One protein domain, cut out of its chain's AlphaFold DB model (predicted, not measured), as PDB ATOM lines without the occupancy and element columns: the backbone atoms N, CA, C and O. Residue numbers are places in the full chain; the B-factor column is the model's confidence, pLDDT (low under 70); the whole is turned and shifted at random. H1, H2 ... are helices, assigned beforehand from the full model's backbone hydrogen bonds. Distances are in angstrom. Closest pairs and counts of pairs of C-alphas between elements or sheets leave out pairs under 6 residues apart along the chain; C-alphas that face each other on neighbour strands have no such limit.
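This is residues 77 to 213 of the 316 residues of the protein "Vacuolar protein sorting protein" of Solanum tuberosum (UniProt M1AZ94). One very long helix, H1, sticks out as a straight arm over residues 77 to 112, and its far end joins a small up-and-down bundle of four helices, each running against the one before it in the chain. In the bundle H2 and H3 each pack on the last part of H1, and H4 packs on H2 and H3 but not on H1. The printed part has 137 residues with four named helices, in the order H1, H2, H3, H4, and no named strand; the class is all helix. The whole is extended, a rod spanning 103 by 27 by 21 A with a radius of gyration of the C-alphas of 27.1 A, and the arm makes much of that length.

H1, residues 77 to 132, touches H2, residues 136 to 152, with its residues 116 to 131 alone. Their closest C-alphas, of Met 130 and Ala 139, are 5.5 A apart, and this helical hairpin has a shallow tilt of 29 degrees, opposite ways. With residues 121 to 131 alone, H1 touches residues 165 to 176 of H3, residues 160 to 186. The closest C-alphas there, of Ala 131 and Leu 176, are 5.9 A apart, at a shallow tilt of 29 degrees, the same way. H2 and H3 are close but not clearly touching, with the C-alphas of Cys 150 and Arg 166 closest at 7.6 A. H4, residues 192 to 211, touches H2 at a shallow tilt of 10 degrees, the same way; the closest C-alphas, of Ala 140 and Val 208, are 4.4 A apart. H3 and H4 form a second helical hairpin, opposite ways at a steep tilt of 35.3 degrees, only just past shallow. They touch through residues 176 to 184 of H3 and 202 to 209 of H4 alone, closest at the C-alphas of Val 180 and Ala 205, 6.1 A. H1 and H4 are apart. Every O i to N i+4 pair is within hydrogen-bond range in H1 and H3, against 12 of 13 in H2 and 12 of 16 in H4.

H1 begins at C-alpha 77, (-84.874, 42.947, 76.381), and ends 82.7 A away at C-alpha 132, (-15.043, 26.345, 35.400). H2 is 24.7 A long and H3 39.2 A. H4, 29.6 A, has a kink of 25 degrees near residue 199 and ends at C-alpha 211, (-28.204, 15.546, 34.729).

The C-alphas of Arg 77 and Lys 191, the two farthest apart, are 103.3 A apart. Without residues 77 to 112, which stand free, the body spans 51 by 19 by 19 A. The printed part has no cut. The links from H1 to H2 and from H3 to H4 are tight, and that from H2 to H3 is short. The mean pLDDT of the printed part is 92.1, with residues 188 to 195 under 70.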
ATOM      1  N   ARG A  77     -85.195  41.977  77.434       96.50
ATOM      2  CA  ARG A  77     -84.874  42.947  76.381       96.50
ATOM      3  C   ARG A  77     -83.425  43.426  76.492       96.50
ATOM      4  O   ARG A  77     -82.735  43.459  75.481       96.50
ATOM      5  N   GLU A  78     -82.943  43.725  77.696       97.25
ATOM      6  CA  GLU A  78     -81.541  44.097  77.919       97.25
ATOM      7  C   GLU A  78     -80.564  42.983  77.537       97.25
ATOM      8  O   GLU A  78     -79.559  43.252  76.878       97.25
ATOM      9  N   ILE A  79     -80.855  41.734  77.921       97.12
ATOM     10  CA  ILE A  79     -80.037  40.571  77.553       97.12
ATOM     11  C   ILE A  79     -79.992  40.426  76.034       97.12
ATOM     12  O   ILE A  79     -78.911  40.245  75.480       97.12
ATOM     13  N   LYS A  80     -81.139  40.560  75.354       97.25
ATOM     14  CA  LYS A  80     -81.211  40.495  73.891       97.25
ATOM     15  C   LYS A  80     -80.336  41.569  73.237       97.25
ATOM     16  O   LYS A  80     -79.502  41.235  72.403       97.25
ATOM     17  N   THR A  81     -80.460  42.826  73.658       97.25
ATOM     18  CA  THR A  81     -79.653  43.927  73.108       97.25
ATOM     19  C   THR A  81     -78.159  43.715  73.360       97.25
ATOM     20  O   THR A  81     -77.345  43.910  72.460       97.25
ATOM     21  N   LYS A  82     -77.773  43.271  74.565       96.75
ATOM     22  CA  LYS A  82     -76.370  42.952  74.880       96.75
ATOM     23  C   LYS A  82     -75.851  41.772  74.061       96.75
ATOM     24  O   LYS A  82     -74.685  41.787  73.675       96.75
ATOM     25  N   ALA A  83     -76.684  40.771  73.786       97.38
ATOM     26  CA  ALA A  83     -76.321  39.633  72.951       97.38
ATOM     27  C   ALA A  83     -76.089  40.057  71.493       97.38
ATOM     28  O   ALA A  83     -75.065  39.691  70.930       97.38
ATOM     29  N   GLU A  84     -76.957  40.897  70.919       96.75
ATOM     30  CA  GLU A  84     -76.793  41.443  69.558       96.75
ATOM     31  C   GLU A  84     -75.529  42.315  69.433       96.75
ATOM     32  O   GLU A  84     -74.762  42.204  68.471       96.75
ATOM     33  N   GLN A  85     -75.255  43.152  70.440       96.44
ATOM     34  CA  GLN A  85     -74.013  43.931  70.507       96.44
ATOM     35  C   GLN A  85     -72.779  43.025  70.619       96.44
ATOM     36  O   GLN A  85     -71.773  43.265  69.950       96.44
ATOM     37  N   SER A  86     -72.863  41.972  71.439       97.12
ATOM     38  CA  SER A  86     -71.782  40.993  71.612       97.12
ATOM     39  C   SER A  86     -71.528  40.206  70.326       97.12
ATOM     40  O   SER A  86     -70.374  40.004  69.960       97.12
ATOM     41  N   GLU A  87     -72.579  39.804  69.607       96.31
ATOM     42  CA  GLU A  87     -72.460  39.144  68.304       96.31
ATOM     43  C   GLU A  87     -71.745  40.047  67.298       96.31
ATOM     44  O   GLU A  87     -70.776  39.618  66.673       96.31
ATOM     45  N   THR A  88     -72.176  41.306  67.188       96.31
ATOM     46  CA  THR A  88     -71.558  42.281  66.279       96.31
ATOM     47  C   THR A  88     -70.071  42.447  66.595       96.31
ATOM     48  O   THR A  88     -69.231  42.326  65.705       96.31
ATOM     49  N   MET A  89     -69.726  42.627  67.873       96.69
ATOM     50  CA  MET A  89     -68.336  42.732  68.323       96.69
ATOM     51  C   MET A  89     -67.515  41.487  67.951       96.69
ATOM     52  O   MET A  89     -66.408  41.607  67.427       96.69
ATOM     53  N   VAL A  90     -68.051  40.284  68.178       97.31
ATOM     54  CA  VAL A  90     -67.369  39.025  67.837       97.31
ATOM     55  C   VAL A  90     -67.178  38.887  66.326       97.31
ATOM     56  O   VAL A  90     -66.098  38.495  65.887       97.31
ATOM     57  N   GLN A  91     -68.176  39.248  65.515       96.69
ATOM     58  CA  GLN A  91     -68.056  39.226  64.055       96.69
ATOM     59  C   GLN A  91     -66.933  40.153  63.562       96.69
ATOM     60  O   GLN A  91     -66.166  39.773  62.672       96.69
ATOM     61  N   GLU A  92     -66.787  41.340  64.157       96.62
ATOM     62  CA  GLU A  92     -65.690  42.256  63.834       96.62
ATOM     63  C   GLU A  92     -64.323  41.692  64.228       96.62
ATOM     64  O   GLU A  92     -63.400  41.704  63.410       96.62
ATOM     65  N   ILE A  93     -64.216  41.108  65.425       96.31
ATOM     66  CA  ILE A  93     -62.996  40.433  65.881       96.31
ATOM     67  C   ILE A  93     -62.620  39.303  64.912       96.31
ATOM     68  O   ILE A  93     -61.477  39.225  64.458       96.31
ATOM     69  N   CYS A  94     -63.570  38.450  64.522       96.44
ATOM     70  CA  CYS A  94     -63.325  37.361  63.575       96.44
ATOM     71  C   CYS A  94     -62.906  37.868  62.186       96.44
ATOM     72  O   CYS A  94     -62.041  37.266  61.542       96.44
ATOM     73  N   ARG A  95     -63.481  38.985  61.722       97.00
ATOM     74  CA  ARG A  95     -63.084  39.636  60.465       97.00
ATOM     75  C   ARG A  95     -61.623  40.077  60.511       97.00
ATOM     76  O   ARG A  95     -60.892  39.843  59.546       97.00
ATOM     77  N   ASP A  96     -61.191  40.684  61.610       96.62
ATOM     78  CA  ASP A  96     -59.820  41.173  61.745       96.62
ATOM     79  C   ASP A  96     -58.815  40.032  61.964       96.62
ATOM     80  O   ASP A  96     -57.748  40.044  61.348       96.62
ATOM     81  N   ILE A  97     -59.189  38.974  62.696       97.00
ATOM     82  CA  ILE A  97     -58.407  37.727  62.777       97.00
ATOM     83  C   ILE A  97     -58.183  37.141  61.378       97.00
ATOM     84  O   ILE A  97     -57.064  36.763  61.034       97.00
ATOM     85  N   LYS A  98     -59.221  37.110  60.533       97.00
ATOM     86  CA  LYS A  98     -59.105  36.597  59.161       97.00
ATOM     87  C   LYS A  98     -58.162  37.449  58.304       97.00
ATOM     88  O   LYS A  98     -57.368  36.901  57.543       97.00
ATOM     89  N   LYS A  99     -58.211  38.780  58.430       96.81
ATOM     90  CA  LYS A  99     -57.252  39.676  57.755       96.81
ATOM     91  C   LYS A  99     -55.819  39.416  58.220       96.81
ATOM     92  O   LYS A  99     -54.918  39.363  57.384       96.81
ATOM     93  N   LEU A 100     -55.616  39.229  59.524       97.81
ATOM     94  CA  LEU A 100     -54.310  38.909  60.095       97.81
ATOM     95  C   LEU A 100     -53.780  37.569  59.565       97.81
ATOM     96  O   LEU A 100     -52.604  37.468  59.225       97.81
ATOM     97  N   ASP A 101     -54.644  36.559  59.442       97.81
ATOM     98  CA  ASP A 101     -54.276  35.254  58.889       97.81
ATOM     99  C   ASP A 101     -53.841  35.354  57.419       97.81
ATOM    100  O   ASP A 101     -52.783  34.840  57.044       97.81
ATOM    101  N   PHE A 102     -54.577  36.112  56.596       97.56
ATOM    102  CA  PHE A 102     -54.154  36.396  55.223       97.56
ATOM    103  C   PHE A 102     -52.809  37.122  55.176       97.56
ATOM    104  O   PHE A 102     -51.928  36.717  54.415       97.56
ATOM    105  N   ALA A 103     -52.617  38.152  56.004       97.81
ATOM    106  CA  ALA A 103     -51.350  38.874  56.081       97.81
ATOM    107  C   ALA A 103     -50.197  37.934  56.459       97.81
ATOM    108  O   ALA A 103     -49.174  37.909  55.774       97.81
ATOM    109  N   LYS A 104     -50.389  37.091  57.480       97.94
ATOM    110  CA  LYS A 104     -49.414  36.076  57.894       97.94
ATOM    111  C   LYS A 104     -49.086  35.128  56.744       97.94
ATOM    112  O   LYS A 104     -47.914  34.946  56.429       97.94
ATOM    113  N   LYS A 105     -50.098  34.568  56.074       97.81
ATOM    114  CA  LYS A 105     -49.911  33.650  54.942       97.81
ATOM    115  C   LYS A 105     -49.143  34.302  53.793       97.81
ATOM    116  O   LYS A 105     -48.217  33.689  53.256       97.81
ATOM    117  N   HIS A 106     -49.498  35.530  53.421       96.25
ATOM    118  CA  HIS A 106     -48.801  36.272  52.372       96.25
ATOM    119  C   HIS A 106     -47.346  36.547  52.756       96.25
ATOM    120  O   HIS A 106     -46.454  36.243  51.970       96.25
ATOM    121  N   ILE A 107     -47.091  37.015  53.981       97.62
ATOM    122  CA  ILE A 107     -45.733  37.260  54.482       97.62
ATOM    123  C   ILE A 107     -44.908  35.970  54.478       97.62
ATOM    124  O   ILE A 107     -43.802  35.958  53.944       97.62
ATOM    125  N   THR A 108     -45.438  34.859  54.997       97.31
ATOM    126  CA  THR A 108     -44.736  33.565  54.996       97.31
ATOM    127  C   THR A 108     -44.422  33.087  53.578       97.31
ATOM    128  O   THR A 108     -43.316  32.607  53.318       97.31
ATOM    129  N   THR A 109     -45.365  33.253  52.648       95.06
ATOM    130  CA  THR A 109     -45.165  32.895  51.235       95.06
ATOM    131  C   THR A 109     -44.050  33.739  50.617       95.06
ATOM    132  O   THR A 109     -43.141  33.187  49.999       95.06
ATOM    133  N   THR A 110     -44.063  35.055  50.847       95.19
ATOM    134  CA  THR A 110     -43.034  35.985  50.364       95.19
ATOM    135  C   THR A 110     -41.659  35.668  50.947       95.19
ATOM    136  O   THR A 110     -40.689  35.590  50.197       95.19
ATOM    137  N   ILE A 111     -41.561  35.417  52.256       96.56
ATOM    138  CA  ILE A 111     -40.300  35.034  52.913       96.56
ATOM    139  C   ILE A 111     -39.752  33.740  52.303       96.56
ATOM    140  O   ILE A 111     -38.572  33.668  51.967       96.56
ATOM    141  N   THR A 112     -40.607  32.735  52.108       94.50
ATOM    142  CA  THR A 112     -40.205  31.452  51.513       94.50
ATOM    143  C   THR A 112     -39.714  31.632  50.076       94.50
ATOM    144  O   THR A 112     -38.689  31.066  49.701       94.50
ATOM    145  N   ALA A 113     -40.414  32.438  49.273       92.56
ATOM    146  CA  ALA A 113     -40.024  32.730  47.897       92.56
ATOM    147  C   ALA A 113     -38.682  33.477  47.831       92.56
ATOM    148  O   ALA A 113     -37.810  33.091  47.054       92.56
ATOM    149  N   LEU A 114     -38.483  34.490  48.681       93.94
ATOM    150  CA  LEU A 114     -37.221  35.228  48.773       93.94
ATOM    151  C   LEU A 114     -36.069  34.327  49.219       93.94
ATOM    152  O   LEU A 114     -35.005  34.358  48.611       93.94
ATOM    153  N   HIS A 115     -36.283  33.478  50.225       95.19
ATOM    154  CA  HIS A 115     -35.259  32.543  50.679       95.19
ATOM    155  C   HIS A 115     -34.848  31.564  49.570       95.19
ATOM    156  O   HIS A 115     -33.658  31.395  49.305       95.19
ATOM    157  N   ARG A 116     -35.821  30.984  48.855       94.19
ATOM    158  CA  ARG A 116     -35.557  30.120  47.692       94.19
ATOM    159  C   ARG A 116     -34.841  30.861  46.566       94.19
ATOM    160  O   ARG A 116     -34.042  30.251  45.864       94.19
ATOM    161  N   LEU A 117     -35.111  32.154  46.388       94.12
ATOM    162  CA  LEU A 117     -34.439  32.966  45.376       94.12
ATOM    163  C   LEU A 117     -32.971  33.167  45.751       94.12
ATOM    164  O   LEU A 117     -32.105  32.974  44.905       94.12
ATOM    165  N   THR A 118     -32.683  33.474  47.018       94.81
ATOM    166  CA  THR A 118     -31.308  33.542  47.529       94.81
ATOM    167  C   THR A 118     -30.588  32.209  47.343       94.81
ATOM    168  O   THR A 118     -29.477  32.189  46.823       94.81
ATOM    169  N   MET A 119     -31.241  31.089  47.679       96.00
ATOM    170  CA  MET A 119     -30.690  29.753  47.430       96.00
ATOM    171  C   MET A 119     -30.390  29.524  45.946       96.00
ATOM    172  O   MET A 119     -29.320  29.022  45.623       96.00
ATOM    173  N   LEU A 120     -31.297  29.911  45.041       95.25
ATOM    174  CA  LEU A 120     -31.101  29.767  43.597       95.25
ATOM    175  C   LEU A 120     -29.909  30.592  43.100       95.25
ATOM    176  O   LEU A 120     -29.100  30.076  42.334       95.25
ATOM    177  N   VAL A 121     -29.779  31.845  43.544       95.50
ATOM    178  CA  VAL A 121     -28.644  32.713  43.190       95.50
ATOM    179  C   VAL A 121     -27.330  32.064  43.621       95.50
ATOM    180  O   VAL A 121     -26.462  31.833  42.781       95.50
ATOM    181  N   SER A 122     -27.211  31.690  44.899       96.25
ATOM    182  CA  SER A 122     -26.000  31.049  45.420       96.25
ATOM    183  C   SER A 122     -25.711  29.715  44.733       96.25
ATOM    184  O   SER A 122     -24.556  29.405  44.447       96.25
ATOM    185  N   ALA A 123     -26.746  28.931  44.427       96.81
ATOM    186  CA  ALA A 123     -26.575  27.638  43.785       96.81
ATOM    187  C   ALA A 123     -26.054  27.767  42.345       96.81
ATOM    188  O   ALA A 123     -25.173  27.002  41.948       96.81
ATOM    189  N   VAL A 124     -26.547  28.754  41.588       96.75
ATOM    190  CA  VAL A 124     -26.072  29.075  40.232       96.75
ATOM    191  C   VAL A 124     -24.622  29.569  40.257       96.75
ATOM    192  O   VAL A 124     -23.825  29.138  39.425       96.75
ATOM    193  N   GLU A 125     -24.253  30.420  41.217       95.81
ATOM    194  CA  GLU A 125     -22.871  30.901  41.380       95.81
ATOM    195  C   GLU A 125     -21.902  29.756  41.710       95.81
ATOM    196  O   GLU A 125     -20.847  29.629  41.087       95.81
ATOM    197  N   GLN A 126     -22.277  28.870  42.636       96.31
ATOM    198  CA  GLN A 126     -21.485  27.682  42.970       96.31
ATOM    199  C   GLN A 126     -21.332  26.745  41.769       96.31
ATOM    200  O   GLN A 126     -20.221  26.303  41.473       96.31
ATOM    201  N   LEU A 127     -22.422  26.497  41.034       97.06
ATOM    202  CA  LEU A 127     -22.393  25.678  39.827       97.06
ATOM    203  C   LEU A 127     -21.448  26.268  38.773       97.06
ATOM    204  O   LEU A 127     -20.707  25.527  38.130       97.06
ATOM    205  N   GLN A 128     -21.430  27.593  38.612       96.50
ATOM    206  CA  GLN A 128     -20.519  28.267  37.688       96.50
ATOM    207  C   GLN A 128     -19.045  28.036  38.061       96.50
ATOM    208  O   GLN A 128     -18.215  27.804  37.179       96.50
ATOM    209  N   VAL A 129     -18.715  28.061  39.355       96.56
ATOM    210  CA  VAL A 129     -17.358  27.769  39.851       96.56
ATOM    211  C   VAL A 129     -16.993  26.297  39.645       96.56
ATOM    212  O   VAL A 129     -15.884  25.995  39.210       96.56
ATOM    213  N   MET A 130     -17.913  25.370  39.916       95.38
ATOM    214  CA  MET A 130     -17.685  23.936  39.691       95.38
ATOM    215  C   MET A 130     -17.488  23.627  38.200       95.38
ATOM    216  O   MET A 130     -16.593  22.862  37.837       95.38
ATOM    217  N   ALA A 131     -18.269  24.273  37.329       94.81
ATOM    218  CA  ALA A 131     -18.168  24.130  35.881       94.81
ATOM    219  C   ALA A 131     -16.834  24.652  35.327       94.81
ATOM    220  O   ALA A 131     -16.241  24.007  34.460       94.81
ATOM    221  N   SER A 132     -16.332  25.786  35.835       94.25
ATOM    222  CA  SER A 132     -15.043  26.345  35.400       94.25
ATOM    223  C   SER A 132     -13.851  25.503  35.859       94.25
ATOM    224  O   SER A 132     -12.882  25.362  35.116       94.25
ATOM    225  N   LYS A 133     -13.947  24.880  37.039       92.94
ATOM    226  CA  LYS A 133     -12.936  23.953  37.574       92.94
ATOM    227  C   LYS A 133     -13.059  22.518  37.056       92.94
ATOM    228  O   LYS A 133     -12.217  21.695  37.392       92.94
ATOM    229  N   ARG A 134     -14.089  22.208  36.257       92.62
ATOM    230  CA  ARG A 134     -14.390  20.854  35.746       92.62
ATOM    231  C   ARG A 134     -14.590  19.807  36.855       92.62
ATOM    232  O   ARG A 134     -14.294  18.631  36.667       92.62
ATOM    233  N   HIS A 135     -15.129  20.215  38.005       94.12
ATOM    234  CA  HIS A 135     -15.522  19.301  39.083       94.12
ATOM    235  C   HIS A 135     -16.853  18.619  38.732       94.12
ATOM    236  O   HIS A 135     -17.903  18.961  39.275       94.12
ATOM    237  N   TYR A 136     -16.831  17.690  37.774       95.25
ATOM    238  CA  TYR A 136     -18.046  17.157  37.154       95.25
ATOM    239  C   TYR A 136     -19.002  16.475  38.137       95.25
ATOM    240  O   TYR A 136     -20.206  16.712  38.078       95.25
ATOM    241  N   LYS A 137     -18.482  15.710  39.100       94.00
ATOM    242  CA  LYS A 137     -19.307  15.025  40.102       94.00
ATOM    243  C   LYS A 137     -20.136  15.990  40.953       94.00
ATOM    244  O   LYS A 137     -21.334  15.795  41.129       94.00
ATOM    245  N   GLU A 138     -19.500  17.045  41.461       95.31
ATOM    246  CA  GLU A 138     -20.173  18.090  42.243       95.31
ATOM    247  C   GLU A 138     -21.108  18.921  41.356       95.31
ATOM    248  O   GLU A 138     -22.242  19.205  41.740       95.31
ATOM    249  N   ALA A 139     -20.661  19.252  40.139       96.69
ATOM    250  CA  ALA A 139     -21.457  19.997  39.176       96.69
ATOM    251  C   ALA A 139     -22.748  19.257  38.800       96.69
ATOM    252  O   ALA A 139     -23.778  19.909  38.675       96.69
ATOM    253  N   ALA A 140     -22.726  17.927  38.660       95.69
ATOM    254  CA  ALA A 140     -23.912  17.125  38.357       95.69
ATOM    255  C   ALA A 140     -24.973  17.246  39.462       95.69
ATOM    256  O   ALA A 140     -26.110  17.630  39.188       95.69
ATOM    257  N   ALA A 141     -24.579  17.024  40.720       95.31
ATOM    258  CA  ALA A 141     -25.481  17.154  41.866       95.31
ATOM    259  C   ALA A 141     -26.036  18.584  41.999       95.31
ATOM    260  O   ALA A 141     -27.230  18.792  42.225       95.31
ATOM    261  N   GLN A 142     -25.180  19.589  41.802       96.00
ATOM    262  CA  GLN A 142     -25.587  20.987  41.862       96.00
ATOM    263  C   GLN A 142     -26.519  21.370  40.702       96.00
ATOM    264  O   GLN A 142     -27.448  22.157  40.882       96.00
ATOM    265  N   LEU A 143     -26.310  20.809  39.510       95.56
ATOM    266  CA  LEU A 143     -27.159  21.032  38.343       95.56
ATOM    267  C   LEU A 143     -28.584  20.512  38.580       95.56
ATOM    268  O   LEU A 143     -29.546  21.210  38.248       95.56
ATOM    269  N   GLU A 144     -28.729  19.335  39.190       94.19
ATOM    270  CA  GLU A 144     -30.029  18.785  39.595       94.19
ATOM    271  C   GLU A 144     -30.723  19.680  40.628       94.19
ATOM    272  O   GLU A 144     -31.893  20.035  40.454       94.19
ATOM    273  N   ALA A 145     -29.988  20.126  41.652       94.50
ATOM    274  CA  ALA A 145     -30.515  21.035  42.668       94.50
ATOM    275  C   ALA A 145     -31.002  22.362  42.058       94.50
ATOM    276  O   ALA A 145     -32.097  22.838  42.371       94.50
ATOM    277  N   VAL A 146     -30.230  22.951  41.138       95.38
ATOM    278  CA  VAL A 146     -30.616  24.186  40.437       95.38
ATOM    279  C   VAL A 146     -31.825  23.954  39.523       95.38
ATOM    280  O   VAL A 146     -32.722  24.800  39.493       95.38
ATOM    281  N   ASN A 147     -31.907  22.816  38.821       93.44
ATOM    282  CA  ASN A 147     -33.088  22.439  38.034       93.44
ATOM    283  C   ASN A 147     -34.348  22.376  38.919       93.44
ATOM    284  O   ASN A 147     -35.376  22.957  38.563       93.44
ATOM    285  N   GLN A 148     -34.263  21.733  40.088       92.50
ATOM    286  CA  GLN A 148     -35.374  21.643  41.036       92.50
ATOM    287  C   GLN A 148     -35.768  23.019  41.592       92.50
ATOM    288  O   GLN A 148     -36.950  23.348  41.661       92.50
ATOM    289  N   LEU A 149     -34.799  23.871  41.937       92.88
ATOM    290  CA  LEU A 149     -35.091  25.241  42.370       92.88
ATOM    291  C   LEU A 149     -35.772  26.045  41.257       92.88
ATOM    292  O   LEU A 149     -36.734  26.764  41.522       92.88
ATOM    293  N   CYS A 150     -35.340  25.884  40.005       91.69
ATOM    294  CA  CYS A 150     -35.956  26.548  38.859       91.69
ATOM    295  C   CYS A 150     -37.421  26.135  38.638       91.69
ATOM    296  O   CYS A 150     -38.203  26.972  38.178       91.69
ATOM    297  N   SER A 151     -37.827  24.900  38.964       91.81
ATOM    298  CA  SER A 151     -39.230  24.476  38.814       91.81
ATOM    299  C   SER A 151     -40.167  25.218  39.778       91.81
ATOM    300  O   SER A 151     -41.281  25.596  39.416       91.81
ATOM    301  N   HIS A 152     -39.692  25.557  40.982       90.81
ATOM    302  CA  HIS A 152     -40.460  26.359  41.942       90.81
ATOM    303  C   HIS A 152     -40.707  27.800  41.475       90.81
ATOM    304  O   HIS A 152     -41.629  28.451  41.971       90.81
ATOM    305  N   PHE A 153     -39.915  28.294  40.519       92.69
ATOM    306  CA  PHE A 153     -40.028  29.643  39.963       92.69
ATOM    307  C   PHE A 153     -40.736  29.696  38.603       92.69
ATOM    308  O   PHE A 153     -40.581  30.662  37.856       92.69
ATOM    309  N   GLU A 154     -41.495  28.664  38.228       88.44
ATOM    310  CA  GLU A 154     -42.215  28.659  36.948       88.44
ATOM    311  C   GLU A 154     -43.363  29.668  36.879       88.44
ATOM    312  O   GLU A 154     -43.592  30.237  35.817       88.44
ATOM    313  N   ALA A 155     -44.034  29.943  37.998       88.81
ATOM    314  CA  ALA A 155     -45.081  30.966  38.068       88.81
ATOM    315  C   ALA A 155     -44.528  32.405  38.023       88.81
ATOM    316  O   ALA A 155     -45.288  33.355  37.890       88.81
ATOM    317  N   TYR A 156     -43.206  32.568  38.140       87.94
ATOM    318  CA  TYR A 156     -42.526  33.862  38.223       87.94
ATOM    319  C   TYR A 156     -41.616  34.129  37.011       87.94
ATOM    320  O   TYR A 156     -40.653  34.891  37.108       87.94
ATOM    321  N   ARG A 157     -41.887  33.476  35.871       85.88
ATOM    322  CA  ARG A 157     -41.070  33.567  34.643       85.88
ATOM    323  C   ARG A 157     -40.956  34.986  34.084       85.88
ATOM    324  O   ARG A 157     -39.952  35.283  33.451       85.88
ATOM    325  N   ASP A 158     -41.931  35.849  34.347       89.00
ATOM    326  CA  ASP A 158     -41.949  37.220  33.824       89.00
ATOM    327  C   ASP A 158     -41.081  38.189  34.641       89.00
ATOM    328  O   ASP A 158     -40.855  39.328  34.234       89.00
ATOM    329  N   ILE A 159     -40.569  37.760  35.802       91.94
ATOM    330  CA  ILE A 159     -39.719  38.605  36.642       91.94
ATOM    331  C   ILE A 159     -38.315  38.680  36.023       91.94
ATOM    332  O   ILE A 159     -37.629  37.653  35.964       91.94
ATOM    333  N   PRO A 160     -37.806  39.883  35.679       93.31
ATOM    334  CA  PRO A 160     -36.532  40.040  34.974       93.31
ATOM    335  C   PRO A 160     -35.353  39.336  35.651       93.31
ATOM    336  O   PRO A 160     -34.519  38.727  34.984       93.31
ATOM    337  N   LYS A 161     -35.299  39.364  36.989       89.81
ATOM    338  CA  LYS A 161     -34.208  38.738  37.743       89.81
ATOM    339  C   LYS A 161     -34.207  37.211  37.641       89.81
ATOM    340  O   LYS A 161     -33.145  36.598  37.617       89.81
ATOM    341  N   ILE A 162     -35.387  36.596  37.570       92.94
ATOM    342  CA  ILE A 162     -35.527  35.143  37.422       92.94
ATOM    343  C   ILE A 162     -35.164  34.739  35.994       92.94
ATOM    344  O   ILE A 162     -34.463  33.745  35.807       92.94
ATOM    345  N   THR A 163     -35.564  35.532  35.002       92.75
ATOM    346  CA  THR A 163     -35.153  35.342  33.605       92.75
ATOM    347  C   THR A 163     -33.636  35.428  33.454       92.75
ATOM    348  O   THR A 163     -33.035  34.535  32.864       92.75
ATOM    349  N   GLU A 164     -32.992  36.426  34.070       93.75
ATOM    350  CA  GLU A 164     -31.527  36.555  34.097       93.75
ATOM    351  C   GLU A 164     -30.853  35.302  34.684       93.75
ATOM    352  O   GLU A 164     -29.889  34.788  34.116       93.75
ATOM    353  N   LEU A 165     -31.368  34.775  35.803       94.50
ATOM    354  CA  LEU A 165     -30.837  33.558  36.428       94.50
ATOM    355  C   LEU A 165     -31.034  32.316  35.553       94.50
ATOM    356  O   LEU A 165     -30.126  31.491  35.461       94.50
ATOM    357  N   ARG A 166     -32.182  32.189  34.879       93.06
ATOM    358  CA  ARG A 166     -32.443  31.084  33.943       93.06
ATOM    359  C   ARG A 166     -31.511  31.130  32.736       93.06
ATOM    360  O   ARG A 166     -30.982  30.088  32.357       93.06
ATOM    361  N   GLU A 167     -31.263  32.310  32.171       94.25
ATOM    362  CA  GLU A 167     -30.321  32.466  31.056       94.25
ATOM    363  C   GLU A 167     -28.876  32.189  31.488       94.25
ATOM    364  O   GLU A 167     -28.152  31.471  30.796       94.25
ATOM    365  N   LYS A 168     -28.464  32.651  32.677       94.75
ATOM    366  CA  LYS A 168     -27.166  32.274  33.266       94.75
ATOM    367  C   LYS A 168     -27.042  30.763  33.431       94.75
ATOM    368  O   LYS A 168     -26.042  30.181  33.020       94.75
ATOM    369  N   PHE A 169     -28.067  30.112  33.969       95.69
ATOM    370  CA  PHE A 169     -28.079  28.661  34.134       95.69
ATOM    371  C   PHE A 169     -28.016  27.921  32.789       95.69
ATOM    372  O   PHE A 169     -27.253  26.967  32.645       95.69
ATOM    373  N   LYS A 170     -28.744  28.394  31.772       95.12
ATOM    374  CA  LYS A 170     -28.675  27.862  30.405       95.12
ATOM    375  C   LYS A 170     -27.276  28.014  29.802       95.12
ATOM    376  O   LYS A 170     -26.778  27.067  29.201       95.12
ATOM    377  N   SER A 171     -26.627  29.160  29.999       96.56
ATOM    378  CA  SER A 171     -25.236  29.378  29.586       96.56
ATOM    379  C   SER A 171     -24.290  28.377  30.257       96.56
ATOM    380  O   SER A 171     -23.513  27.710  29.575       96.56
ATOM    381  N   ILE A 172     -24.426  28.165  31.571       96.19
ATOM    382  CA  ILE A 172     -23.608  27.191  32.309       96.19
ATOM    383  C   ILE A 172     -23.831  25.761  31.795       96.19
ATOM    384  O   ILE A 172     -22.859  25.027  31.627       96.19
ATOM    385  N   LYS A 173     -25.073  25.371  31.463       95.69
ATOM    386  CA  LYS A 173     -25.361  24.078  30.809       95.69
ATOM    387  C   LYS A 173     -24.584  23.909  29.501       95.69
ATOM    388  O   LYS A 173     -24.023  22.842  29.263       95.69
ATOM    389  N   GLN A 174     -24.523  24.953  28.672       95.38
ATOM    390  CA  GLN A 174     -23.767  24.916  27.413       95.38
ATOM    391  C   GLN A 174     -22.254  24.849  27.646       95.38
ATOM    392  O   GLN A 174     -21.565  24.102  26.954       95.38
ATOM    393  N   VAL A 175     -21.735  25.571  28.643       95.19
ATOM    394  CA  VAL A 175     -20.318  25.499  29.035       95.19
ATOM    395  C   VAL A 175     -19.957  24.091  29.505       95.19
ATOM    396  O   VAL A 175     -18.984  23.523  29.018       95.19
ATOM    397  N   LEU A 176     -20.768  23.495  30.386       95.62
ATOM    398  CA  LEU A 176     -20.579  22.117  30.844       95.62
ATOM    399  C   LEU A 176     -20.608  21.134  29.673       95.62
ATOM    400  O   LEU A 176     -19.688  20.333  29.544       95.62
ATOM    401  N   LYS A 177     -21.600  21.238  28.780       95.62
ATOM    402  CA  LYS A 177     -21.664  20.419  27.562       95.62
ATOM    403  C   LYS A 177     -20.374  20.538  26.742       95.62
ATOM    404  O   LYS A 177     -19.791  19.524  26.378       95.62
ATOM    405  N   SER A 178     -19.911  21.761  26.484       94.94
ATOM    406  CA  SER A 178     -18.683  22.016  25.721       94.94
ATOM    407  C   SER A 178     -17.444  21.411  26.390       94.94
ATOM    408  O   SER A 178     -16.661  20.728  25.732       94.94
ATOM    409  N   HIS A 179     -17.291  21.590  27.706       93.62
ATOM    410  CA  HIS A 179     -16.179  21.023  28.472       93.62
ATOM    411  C   HIS A 179     -16.169  19.493  28.414       93.62
ATOM    412  O   HIS A 179     -15.136  18.906  28.097       93.62
ATOM    413  N   VAL A 180     -17.328  18.859  28.627       94.31
ATOM    414  CA  VAL A 180     -17.469  17.403  28.532       94.31
ATOM    415  C   VAL A 180     -17.089  16.922  27.130       94.31
ATOM    416  O   VAL A 180     -16.272  16.019  26.991       94.31
ATOM    417  N   PHE A 181     -17.616  17.546  26.075       93.69
ATOM    418  CA  PHE A 181     -17.332  17.134  24.696       93.69
ATOM    419  C   PHE A 181     -15.853  17.314  24.334       93.69
ATOM    420  O   PHE A 181     -15.274  16.462  23.656       93.69
ATOM    421  N   SER A 182     -15.231  18.395  24.809       91.44
ATOM    422  CA  SER A 182     -13.797  18.636  24.648       91.44
ATOM    423  C   SER A 182     -12.962  17.551  25.330       91.44
ATOM    424  O   SER A 182     -12.015  17.059  24.720       91.44
ATOM    425  N   ASP A 183     -13.315  17.154  26.555       90.56
ATOM    426  CA  ASP A 183     -12.564  16.145  27.315       90.56
ATOM    427  C   ASP A 183     -12.748  14.741  26.741       90.56
ATOM    428  O   ASP A 183     -11.796  13.970  26.639       90.56
ATOM    429  N   PHE A 184     -13.953  14.406  26.276       90.00
ATOM    430  CA  PHE A 184     -14.157  13.152  25.554       90.00
ATOM    431  C   PHE A 184     -13.378  13.127  24.239       90.00
ATOM    432  O   PHE A 184     -12.882  12.068  23.859       90.00
ATOM    433  N   SER A 185     -13.225  14.270  23.561       86.56
ATOM    434  CA  SER A 185     -12.480  14.369  22.300       86.56
ATOM    435  C   SER A 185     -10.970  14.189  22.477       86.56
ATOM    436  O   SER A 185     -10.343  13.625  21.582       86.56
ATOM    437  N   SER A 186     -10.402  14.596  23.618       84.25
ATOM    438  CA  SER A 186      -8.981  14.402  23.953       84.25
ATOM    439  C   SER A 186      -8.649  13.004  24.495       84.25
ATOM    440  O   SER A 186      -7.477  12.670  24.673       84.25
ATOM    441  N   LEU A 187      -9.653  12.153  24.729       83.12
ATOM    442  CA  LEU A 187      -9.427  10.766  25.134       83.12
ATOM    443  C   LEU A 187      -8.576  10.018  24.089       83.12
ATOM    444  O   LEU A 187      -8.988   9.882  22.935       83.12
ATOM    445  N   GLY A 188      -7.423   9.498  24.521       69.06
ATOM    446  CA  GLY A 188      -6.474   8.744  23.691       69.06
ATOM    447  C   GLY A 188      -5.243   9.528  23.217       69.06
ATOM    448  O   GLY A 188      -4.447   8.982  22.458       69.06
ATOM    449  N   THR A 189      -5.064  10.787  23.643       66.06
ATOM    450  CA  THR A 189      -3.874  11.602  23.316       66.06
ATOM    451  C   THR A 189      -2.905  11.802  24.494       66.06
ATOM    452  O   THR A 189      -1.976  12.601  24.381       66.06
ATOM    453  N   GLY A 190      -3.137  11.144  25.637       59.31
ATOM    454  CA  GLY A 190      -2.401  11.341  26.897       59.31
ATOM    455  C   GLY A 190      -1.297  10.307  27.167       59.31
ATOM    456  O   GLY A 190      -1.134   9.346  26.423       59.31
ATOM    457  N   LYS A 191      -0.519  10.518  28.240       55.88
ATOM    458  CA  LYS A 191       0.455   9.539  28.769       55.88
ATOM    459  C   LYS A 191      -0.226   8.606  29.781       55.88
ATOM    460  O   LYS A 191      -1.047   9.073  30.564       55.88
ATOM    461  N   GLU A 192       0.197   7.341  29.852       56.62
ATOM    462  CA  GLU A 192      -0.436   6.255  30.641       56.62
ATOM    463  C   GLU A 192      -0.783   6.604  32.108       56.62
ATOM    464  O   GLU A 192      -1.797   6.162  32.640       56.62
ATOM    465  N   THR A 193       0.022   7.421  32.799       54.59
ATOM    466  CA  THR A 193      -0.225   7.785  34.212       54.59
ATOM    467  C   THR A 193      -1.296   8.872  34.383       54.59
ATOM    468  O   THR A 193      -1.963   8.929  35.413       54.59
ATOM    469  N   GLU A 194      -1.485   9.730  33.379       61.81
ATOM    470  CA  GLU A 194      -2.541  10.754  33.352       61.81
ATOM    471  C   GLU A 194      -3.892  10.156  32.934       61.81
ATOM    472  O   GLU A 194      -4.944  10.713  33.251       61.81
ATOM    473  N   GLU A 195      -3.876   8.984  32.292       69.00
ATOM    474  CA  GLU A 195      -5.080   8.312  31.815       69.00
ATOM    475  C   GLU A 195      -5.983   7.853  32.961       69.00
ATOM    476  O   GLU A 195      -7.179   8.095  32.894       69.00
ATOM    477  N   SER A 196      -5.468   7.293  34.064       74.62
ATOM    478  CA  SER A 196      -6.346   6.814  35.153       74.62
ATOM    479  C   SER A 196      -7.169   7.931  35.810       74.62
ATOM    480  O   SER A 196      -8.345   7.728  36.114       74.62
ATOM    481  N   ASN A 197      -6.576   9.110  36.027       80.12
ATOM    482  CA  ASN A 197      -7.297  10.260  36.586       80.12
ATOM    483  C   ASN A 197      -8.279  10.845  35.563       80.12
ATOM    484  O   ASN A 197      -9.397  11.215  35.923       80.12
ATOM    485  N   LEU A 198      -7.888  10.873  34.286       82.81
ATOM    486  CA  LEU A 198      -8.751  11.302  33.190       82.81
ATOM    487  C   LEU A 198      -9.965  10.373  33.023       82.81
ATOM    488  O   LEU A 198     -11.074  10.860  32.843       82.81
ATOM    489  N   LEU A 199      -9.788   9.053  33.135       85.88
ATOM    490  CA  LEU A 199     -10.874   8.069  33.061       85.88
ATOM    491  C   LEU A 199     -11.901   8.287  34.182       85.88
ATOM    492  O   LEU A 199     -13.104   8.286  33.914       85.88
ATOM    493  N   GLN A 200     -11.445   8.543  35.414       88.50
ATOM    494  CA  GLN A 200     -12.344   8.873  36.522       88.50
ATOM    495  C   GLN A 200     -13.071  10.200  36.277       88.50
ATOM    496  O   GLN A 200     -14.284  10.280  36.456       88.50
ATOM    497  N   GLN A 201     -12.354  11.227  35.817       90.50
ATOM    498  CA  GLN A 201     -12.945  12.523  35.498       90.50
ATOM    499  C   GLN A 201     -13.998  12.416  34.380       90.50
ATOM    500  O   GLN A 201     -15.046  13.052  34.461       90.50
ATOM    501  N   LEU A 202     -13.758  11.596  33.355       91.81
ATOM    502  CA  LEU A 202     -14.720  11.329  32.283       91.81
ATOM    503  C   LEU A 202     -15.920  10.507  32.766       91.81
ATOM    504  O   LEU A 202     -17.032  10.712  32.282       91.81
ATOM    505  N   SER A 203     -15.727   9.618  33.741       93.06
ATOM    506  CA  SER A 203     -16.839   8.896  34.363       93.06
ATOM    507  C   SER A 203     -17.721   9.858  35.159       93.06
ATOM    508  O   SER A 203     -18.943   9.857  35.015       93.06
ATOM    509  N   ASP A 204     -17.109  10.782  35.903       94.12
ATOM    510  CA  ASP A 204     -17.830  11.858  36.580       94.12
ATOM    511  C   ASP A 204     -18.518  12.805  35.574       94.12
ATOM    512  O   ASP A 204     -19.613  13.305  35.835       94.12
ATOM    513  N   ALA A 205     -17.928  13.026  34.395       94.56
ATOM    514  CA  ALA A 205     -18.540  13.796  33.312       94.56
ATOM    515  C   ALA A 205     -19.829  13.149  32.779       94.56
ATOM    516  O   ALA A 205     -20.764  13.868  32.419       94.56
ATOM    517  N   CYS A 206     -19.934  11.815  32.780       94.44
ATOM    518  CA  CYS A 206     -21.179  11.127  32.432       94.44
ATOM    519  C   CYS A 206     -22.330  11.490  33.382       94.44
ATOM    520  O   CYS A 206     -23.460  11.627  32.919       94.44
ATOM    521  N   LEU A 207     -22.053  11.736  34.671       95.00
ATOM    522  CA  LEU A 207     -23.076  12.188  35.626       95.00
ATOM    523  C   LEU A 207     -23.648  13.553  35.226       95.00
ATOM    524  O   LEU A 207     -24.852  13.774  35.309       95.00
ATOM    525  N   VAL A 208     -22.798  14.461  34.738       95.75
ATOM    526  CA  VAL A 208     -23.248  15.768  34.232       95.75
ATOM    527  C   VAL A 208     -24.118  15.597  32.993       95.75
ATOM    528  O   VAL A 208     -25.128  16.277  32.863       95.75
ATOM    529  N   VAL A 209     -23.753  14.689  32.087       95.50
ATOM    530  CA  VAL A 209     -24.531  14.419  30.869       95.50
ATOM    531  C   VAL A 209     -25.911  13.854  31.196       95.50
ATOM    532  O   VAL A 209     -26.884  14.278  30.578       95.50
ATOM    533  N   ASP A 210     -26.011  12.953  32.176       93.94
ATOM    534  CA  ASP A 210     -27.304  12.430  32.632       93.94
ATOM    535  C   ASP A 210     -28.149  13.500  33.347       93.94
ATOM    536  O   ASP A 210     -29.368  13.517  33.182       93.94
ATOM    537  N   ALA A 211     -27.517  14.426  34.079       93.44
ATOM    538  CA  ALA A 211     -28.204  15.546  34.729       93.44
ATOM    539  C   ALA A 211     -28.647  16.654  33.740       93.44
ATOM    540  O   ALA A 211     -29.523  17.473  34.052       93.44
ATOM    541  N   LEU A 212     -28.033  16.709  32.552       93.12
ATOM    542  CA  LEU A 212     -28.425  17.575  31.436       93.12
ATOM    543  C   LEU A 212     -29.669  17.006  30.714       93.12
ATOM    544  O   LEU A 212     -30.589  16.478  31.331       93.12
ATOM    545  N   GLU A 213     -29.767  17.201  29.399       89.19
ATOM    546  CA  GLU A 213     -30.888  16.727  28.586       89.19
ATOM    547  C   GLU A 213     -30.536  15.393  27.906       89.19
ATOM    548  O   GLU A 213     -29.394  15.222  27.467       89.19
TER     549      GLU A 213